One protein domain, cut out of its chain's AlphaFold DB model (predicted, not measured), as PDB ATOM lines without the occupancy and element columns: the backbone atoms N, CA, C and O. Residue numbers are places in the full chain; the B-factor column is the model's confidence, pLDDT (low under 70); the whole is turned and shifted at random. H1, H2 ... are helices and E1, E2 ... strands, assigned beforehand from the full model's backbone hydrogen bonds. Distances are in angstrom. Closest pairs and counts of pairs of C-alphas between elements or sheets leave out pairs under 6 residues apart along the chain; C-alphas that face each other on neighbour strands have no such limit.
ATOM      1  N   THR A 104     -51.156  13.651 -54.863       65.81
ATOM      2  CA  THR A 104     -52.344  14.521 -54.918       65.81
ATOM      3  C   THR A 104     -52.521  15.279 -53.596       65.81
ATOM      4  O   THR A 104     -51.856  14.967 -52.619       65.81
ATOM      5  N   CYS A 105     -53.352  16.325 -53.548       57.09
ATOM      6  CA  CYS A 105     -53.447  17.216 -52.384       57.09
ATOM      7  C   CYS A 105     -54.841  17.140 -51.742       57.09
ATOM      8  O   CYS A 105     -55.833  17.488 -52.388       57.09
ATOM      9  N   GLU A 106     -54.903  16.707 -50.481       64.56
ATOM     10  CA  GLU A 106     -56.088  16.717 -49.609       64.56
ATOM     11  C   GLU A 106     -55.686  17.269 -48.227       64.56
ATOM     12  O   GLU A 106     -54.506  17.261 -47.896       64.56
ATOM     13  N   ASP A 107     -56.651  17.814 -47.471       56.41
ATOM     14  CA  ASP A 107     -56.518  18.384 -46.111       56.41
ATOM     15  C   ASP A 107     -55.077  18.685 -45.630       56.41
ATOM     16  O   ASP A 107     -54.436  17.908 -44.929       56.41
ATOM     17  N   GLY A 108     -54.575  19.851 -46.055       59.84
ATOM     18  CA  GLY A 108     -53.358  20.477 -45.533       59.84
ATOM     19  C   GLY A 108     -52.044  20.019 -46.149       59.84
ATOM     20  O   GLY A 108     -51.043  20.703 -45.943       59.84
ATOM     21  N   ALA A 109     -52.034  18.914 -46.895       60.78
ATOM     22  CA  ALA A 109     -50.809  18.234 -47.299       60.78
ATOM     23  C   ALA A 109     -50.870  17.667 -48.725       60.78
ATOM     24  O   ALA A 109     -51.921  17.565 -49.360       60.78
ATOM     25  N   CYS A 110     -49.709  17.261 -49.228       62.66
ATOM     26  CA  CYS A 110     -49.648  16.263 -50.287       62.66
ATOM     27  C   CYS A 110     -49.875  14.863 -49.709       62.66
ATOM     28  O   CYS A 110     -49.574  14.602 -48.548       62.66
ATOM     29  N   ILE A 111     -50.396  13.964 -50.533       71.38
ATOM     30  CA  ILE A 111     -50.606  12.543 -50.270       71.38
ATOM     31  C   ILE A 111     -50.096  11.808 -51.504       71.38
ATOM     32  O   ILE A 111     -50.517  12.106 -52.622       71.38
ATOM     33  N   CYS A 112     -49.165  10.883 -51.313       71.94
ATOM     34  CA  CYS A 112     -48.569  10.133 -52.410       71.94
ATOM     35  C   CYS A 112     -49.456   8.965 -52.861       71.94
ATOM     36  O   CYS A 112     -50.312   8.494 -52.111       71.94
ATOM     37  N   ASP A 113     -49.255   8.514 -54.100       69.06
ATOM     38  CA  ASP A 113     -49.863   7.287 -54.611       69.06
ATOM     39  C   ASP A 113     -49.361   6.061 -53.812       69.06
ATOM     40  O   ASP A 113     -48.273   6.071 -53.237       69.06
ATOM     41  N   GLU A 114     -50.170   5.000 -53.757       69.50
ATOM     42  CA  GLU A 114     -49.903   3.789 -52.966       69.50
ATOM     43  C   GLU A 114     -48.546   3.151 -53.351       69.50
ATOM     44  O   GLU A 114     -48.302   2.885 -54.528       69.50
ATOM     45  N   GLY A 115     -47.657   2.959 -52.364       67.38
ATOM     46  CA  GLY A 115     -46.242   2.576 -52.550       67.38
ATOM     47  C   GLY A 115     -45.230   3.731 -52.419       67.38
ATOM     48  O   GLY A 115     -44.028   3.492 -52.374       67.38
ATOM     49  N   TYR A 116     -45.686   4.985 -52.312       71.50
ATOM     50  CA  TYR A 116     -44.820   6.167 -52.198       71.50
ATOM     51  C   TYR A 116     -45.103   6.981 -50.918       71.50
ATOM     52  O   TYR A 116     -46.215   6.998 -50.393       71.50
ATOM     53  N   THR A 117     -44.089   7.691 -50.417       71.81
ATOM     54  CA  THR A 117     -44.145   8.569 -49.232       71.81
ATOM     55  C   THR A 117     -43.535   9.944 -49.520       71.81
ATOM     56  O   THR A 117     -42.900  10.149 -50.551       71.81
ATOM     57  N   LEU A 118     -43.744  10.911 -48.629       69.69
ATOM     58  CA  LEU A 118     -43.329  12.304 -48.812       69.69
ATOM     59  C   LEU A 118     -41.884  12.530 -48.353       69.69
ATOM     60  O   LEU A 118     -41.559  12.328 -47.181       69.69
ATOM     61  N   ASP A 119     -41.047  13.038 -49.253       68.31
ATOM     62  CA  ASP A 119     -39.788  13.694 -48.905       68.31
ATOM     63  C   ASP A 119     -40.045  15.146 -48.444       68.31
ATOM     64  O   ASP A 119     -41.072  15.768 -48.715       68.31
ATOM     65  N   THR A 120     -39.051  15.693 -47.760       67.62
ATOM     66  CA  THR A 120     -38.941  17.018 -47.141       67.62
ATOM     67  C   THR A 120     -39.195  18.238 -48.044       67.62
ATOM     68  O   THR A 120     -39.304  19.343 -47.513       67.62
ATOM     69  N   ASP A 121     -39.329  18.051 -49.363       60.94
ATOM     70  CA  ASP A 121     -39.602  19.077 -50.388       60.94
ATOM     71  C   ASP A 121     -40.992  18.888 -51.080       60.94
ATOM     72  O   ASP A 121     -41.176  19.289 -52.231       60.94
ATOM     73  N   ASP A 122     -41.976  18.261 -50.411       62.41
ATOM     74  CA  ASP A 122     -43.343  17.958 -50.922       62.41
ATOM     75  C   ASP A 122     -43.374  17.072 -52.200       62.41
ATOM     76  O   ASP A 122     -44.324  17.076 -52.998       62.41
ATOM     77  N   GLY A 123     -42.315  16.283 -52.406       62.88
ATOM     78  CA  GLY A 123     -42.178  15.305 -53.489       62.88
ATOM     79  C   GLY A 123     -42.375  13.869 -53.006       62.88
ATOM     80  O   GLY A 123     -42.009  13.542 -51.882       62.88
ATOM     81  N   CYS A 124     -42.926  13.005 -53.860       70.44
ATOM     82  CA  CYS A 124     -43.140  11.598 -53.531       70.44
ATOM     83  C   CYS A 124     -41.930  10.735 -53.916       70.44
ATOM     84  O   CYS A 124     -41.443  10.804 -55.047       70.44
ATOM     85  N   VAL A 125     -41.458   9.932 -52.964       73.62
ATOM     86  CA  VAL A 125     -40.334   8.993 -53.074       73.62
ATOM     87  C   VAL A 125     -40.787   7.584 -52.698       73.62
ATOM     88  O   VAL A 125     -41.771   7.416 -51.982       73.62
ATOM     89  N   ASP A 126     -40.104   6.582 -53.237       77.12
ATOM     90  CA  ASP A 126     -40.397   5.160 -53.029       77.12
ATOM     91  C   ASP A 126     -40.387   4.787 -51.534       77.12
ATOM     92  O   ASP A 126     -39.511   5.243 -50.790       77.12
ATOM     93  N   ILE A 127     -41.351   3.978 -51.084       73.06
ATOM     94  CA  ILE A 127     -41.290   3.366 -49.752       73.06
ATOM     95  C   ILE A 127     -40.452   2.098 -49.873       73.06
ATOM     96  O   ILE A 127     -40.926   1.093 -50.379       73.06
ATOM     97  N   ASP A 128     -39.231   2.122 -49.341       78.06
ATOM     98  CA  ASP A 128     -38.448   0.897 -49.172       78.06
ATOM     99  C   ASP A 128     -39.090   0.029 -48.078       78.06
ATOM    100  O   ASP A 128     -38.811   0.176 -46.882       78.06
ATOM    101  N   GLU A 129     -40.008  -0.854 -48.483       78.62
ATOM    102  CA  GLU A 129     -40.755  -1.705 -47.556       78.62
ATOM    103  C   GLU A 129     -39.842  -2.685 -46.808       78.62
ATOM    104  O   GLU A 129     -40.162  -3.075 -45.686       78.62
ATOM    105  N   CYS A 130     -38.658  -3.016 -47.339       78.19
ATOM    106  CA  CYS A 130     -37.691  -3.858 -46.634       78.19
ATOM    107  C   CYS A 130     -37.149  -3.204 -45.351       78.19
ATOM    108  O   CYS A 130     -36.723  -3.915 -44.439       78.19
ATOM    109  N   LEU A 131     -37.217  -1.872 -45.219       77.12
ATOM    110  CA  LEU A 131     -36.834  -1.165 -43.989       77.12
ATOM    111  C   LEU A 131     -37.836  -1.339 -42.832       77.12
ATOM    112  O   LEU A 131     -37.510  -0.975 -41.701       77.12
ATOM    113  N   THR A 132     -39.038  -1.877 -43.080       72.69
ATOM    114  CA  THR A 132     -40.096  -2.033 -42.064       72.69
ATOM    115  C   THR A 132     -40.655  -3.455 -42.079       72.69
ATOM    116  O   THR A 132     -41.197  -3.898 -43.083       72.69
ATOM    117  N   GLU A 133     -40.515  -4.191 -40.971       74.38
ATOM    118  CA  GLU A 133     -40.941  -5.604 -40.859       74.38
ATOM    119  C   GLU A 133     -40.439  -6.498 -42.022       74.38
ATOM    120  O   GLU A 133     -41.114  -7.438 -42.441       74.38
ATOM    121  N   ASN A 134     -39.239  -6.195 -42.547       78.31
ATOM    122  CA  ASN A 134     -38.579  -6.925 -43.638       78.31
ATOM    123  C   ASN A 134     -39.476  -7.087 -44.886       78.31
ATOM    124  O   ASN A 134     -39.518  -8.157 -45.490       78.31
ATOM    125  N   GLY A 135     -40.272  -6.067 -45.232       76.44
ATOM    126  CA  GLY A 135     -41.196  -6.113 -46.373       76.44
ATOM    127  C   GLY A 135     -42.296  -7.172 -46.254       76.44
ATOM    128  O   GLY A 135     -42.838  -7.608 -47.266       76.44
ATOM    129  N   ALA A 136     -42.590  -7.625 -45.029       77.38
ATOM    130  CA  ALA A 136     -43.413  -8.795 -44.723       77.38
ATOM    131  C   ALA A 136     -42.897 -10.131 -45.310       77.38
ATOM    132  O   ALA A 136     -43.649 -11.104 -45.368       77.38
ATOM    133  N   CYS A 137     -41.612 -10.217 -45.683       76.81
ATOM    134  CA  CYS A 137     -40.988 -11.452 -46.171       76.81
ATOM    135  C   CYS A 137     -40.835 -12.550 -45.108       76.81
ATOM    136  O   CYS A 137     -40.609 -13.702 -45.460       76.81
ATOM    137  N   GLY A 138     -40.957 -12.207 -43.825       78.44
ATOM    138  CA  GLY A 138     -40.646 -13.088 -42.701       78.44
ATOM    139  C   GLY A 138     -39.476 -12.547 -41.884       78.44
ATOM    140  O   GLY A 138     -39.051 -11.404 -42.070       78.44
ATOM    141  N   ASP A 139     -38.964 -13.355 -40.957       80.44
ATOM    142  CA  ASP A 139     -37.853 -12.946 -40.098       80.44
ATOM    143  C   ASP A 139     -36.587 -12.659 -40.940       80.44
ATOM    144  O   ASP A 139     -36.186 -13.520 -41.730       80.44
ATOM    145  N   PRO A 140     -35.944 -11.480 -40.799       75.44
ATOM    146  CA  PRO A 140     -34.751 -11.111 -41.567       75.44
ATOM    147  C   PRO A 140     -33.507 -11.963 -41.263       75.44
ATOM    148  O   PRO A 140     -32.468 -11.741 -41.882       75.44
ATOM    149  N   THR A 141     -33.580 -12.913 -40.326       77.38
ATOM    150  CA  THR A 141     -32.541 -13.937 -40.129       77.38
ATOM    151  C   THR A 141     -32.594 -15.075 -41.154       77.38
ATOM    152  O   THR A 141     -31.532 -15.581 -41.497       77.38
ATOM    153  N   PHE A 142     -33.779 -15.413 -41.686       81.06
ATOM    154  CA  PHE A 142     -33.981 -16.501 -42.667       81.06
ATOM    155  C   PHE A 142     -34.442 -15.991 -44.050       81.06
ATOM    156  O   PHE A 142     -34.354 -16.700 -45.047       81.06
ATOM    157  N   TRP A 143     -34.943 -14.750 -44.137       80.81
ATOM    158  CA  TRP A 143     -35.506 -14.181 -45.367       80.81
ATOM    159  C   TRP A 143     -34.852 -12.861 -45.770       80.81
ATOM    160  O   TRP A 143     -34.986 -11.845 -45.085       80.81
ATOM    161  N   LEU A 144     -34.233 -12.835 -46.950       84.31
ATOM    162  CA  LEU A 144     -33.708 -11.618 -47.561       84.31
ATOM    163  C   LEU A 144     -34.808 -10.905 -48.363       84.31
ATOM    164  O   LEU A 144     -35.231 -11.374 -49.422       84.31
ATOM    165  N   CYS A 145     -35.241  -9.742 -47.878       80.81
ATOM    166  CA  CYS A 145     -36.094  -8.822 -48.625       80.81
ATOM    167  C   CYS A 145     -35.271  -7.998 -49.629       80.81
ATOM    168  O   CYS A 145     -34.214  -7.462 -49.295       80.81
ATOM    169  N   THR A 146     -35.766  -7.865 -50.863       83.81
ATOM    170  CA  THR A 146     -35.221  -6.958 -51.887       83.81
ATOM    171  C   THR A 146     -36.312  -6.010 -52.383       83.81
ATOM    172  O   THR A 146     -37.307  -6.469 -52.948       83.81
ATOM    173  N   ASN A 147     -36.111  -4.699 -52.194       79.12
ATOM    174  CA  ASN A 147     -37.057  -3.649 -52.587       79.12
ATOM    175  C   ASN A 147     -37.240  -3.555 -54.123       79.12
ATOM    176  O   ASN A 147     -36.311  -3.843 -54.883       79.12
ATOM    177  N   GLN A 148     -38.433  -3.158 -54.578       76.56
ATOM    178  CA  GLN A 148     -38.882  -3.197 -55.977       76.56
ATOM    179  C   GLN A 148     -39.669  -1.920 -56.355       76.56
ATOM    180  O   GLN A 148     -40.889  -1.973 -56.457       76.56
ATOM    181  N   GLU A 149     -38.975  -0.798 -56.600       76.06
ATOM    182  CA  GLU A 149     -39.530   0.560 -56.850       76.06
ATOM    183  C   GLU A 149     -40.992   0.603 -57.370       76.06
ATOM    184  O   GLU A 149     -41.268   0.303 -58.538       76.06
ATOM    185  N   GLY A 150     -41.927   1.008 -56.503       67.69
ATOM    186  CA  GLY A 150     -43.362   1.116 -56.791       67.69
ATOM    187  C   GLY A 150     -44.160  -0.199 -56.823       67.69
ATOM    188  O   GLY A 150     -45.277  -0.215 -57.350       67.69
ATOM    189  N   THR A 151     -43.618  -1.308 -56.310       72.62
ATOM    190  CA  THR A 151     -44.280  -2.624 -56.215       72.62
ATOM    191  C   THR A 151     -43.817  -3.417 -54.984       72.62
ATOM    192  O   THR A 151     -42.691  -3.220 -54.545       72.62
ATOM    193  N   PRO A 152     -44.622  -4.367 -54.456       71.25
ATOM    194  CA  PRO A 152     -44.234  -5.147 -53.280       71.25
ATOM    195  C   PRO A 152     -42.889  -5.878 -53.453       71.25
ATOM    196  O   PRO A 152     -42.621  -6.405 -54.541       71.25
ATOM    197  N   PRO A 153     -42.070  -5.968 -52.390       76.12
ATOM    198  CA  PRO A 153     -40.710  -6.477 -52.471       76.12
ATOM    199  C   PRO A 153     -40.655  -7.975 -52.780       76.12
ATOM    200  O   PRO A 153     -41.600  -8.736 -52.558       76.12
ATOM    201  N   THR A 154     -39.504  -8.422 -53.281       80.62
ATOM    202  CA  THR A 154     -39.235  -9.843 -53.535       80.62
ATOM    203  C   THR A 154     -38.432 -10.459 -52.403       80.62
ATOM    204  O   THR A 154     -37.356  -9.965 -52.071       80.62
ATOM    205  N   CYS A 155     -38.937 -11.571 -51.877       83.44
ATOM    206  CA  CYS A 155     -38.331 -12.350 -50.805       83.44
ATOM    207  C   CYS A 155     -37.527 -13.525 -51.373       83.44
ATOM    208  O   CYS A 155     -37.998 -14.205 -52.291       83.44
TER     209      CYS A 155
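What this domain is: This is residues 104 to 155 of the 1154 residues of an uncharacterized protein of Myxococcales bacterium (UniProt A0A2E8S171). Three small two-strand hairpins follow one another along a loose rod: E1 with E2 at one end, E3 with E4 next, and E5 with E6 at the other end, where the one-turn helix H1 packs on that last hairpin. Residues 127 to 132 join the E3 and E4 hairpin to H1. The 52 printed residues have six named strands and one named helix, in the order E1, E2, E3, E4, H1, E5, E6, and the class is mostly strand. Each hairpin is a separate antiparallel sheet; the radius of gyration of the C-alphas is 13.2 A, and the spans are 42 by 16 by 15 A.

Where its parts are: E1, residues 104 to 106, begins at C-alpha 104 (-52.344, 14.521, -54.918). E2 is residues 109 to 112, E3 residues 116 to 118 and E4 residues 124 to 126. H1, residues 133 to 136, spans 5.6 A. E5, residues 143 to 148, spans 15.6 A; E6, residues 151 to 155, spans 12.6 A and ends at C-alpha 155 (-38.331, -12.350, -50.805).

How they stand to each other: In the hairpin E1 and E2, N 104 and O 111 are 2.8 A apart. The closest C-alphas of E2 and E3, Cys 112 and Leu 118, are 6.7 A apart. In the hairpin E3 and E4, N 117 and O 125 are 2.8 A apart. E3 and E4 are apart from E5 and E6. The closest C-alphas of H1 and E5, Asn 134 and Cys 145, are 5.9 A apart. In the hairpin E5 and E6, N 146 and O 154 are 2.9 A apart. H1 is too short for an O i to N i+4 pair; its one O i to N i+3 pair is within hydrogen-bond range.

The domain as a whole: The farthest C-alphas, Gly 108 and Phe 142, are 41.8 A apart. The printed part has no cut and no long link. Its mean pLDDT is 72.7, with residues 104 to 110, 113 to 115, 118 to 123 and 150 under 70.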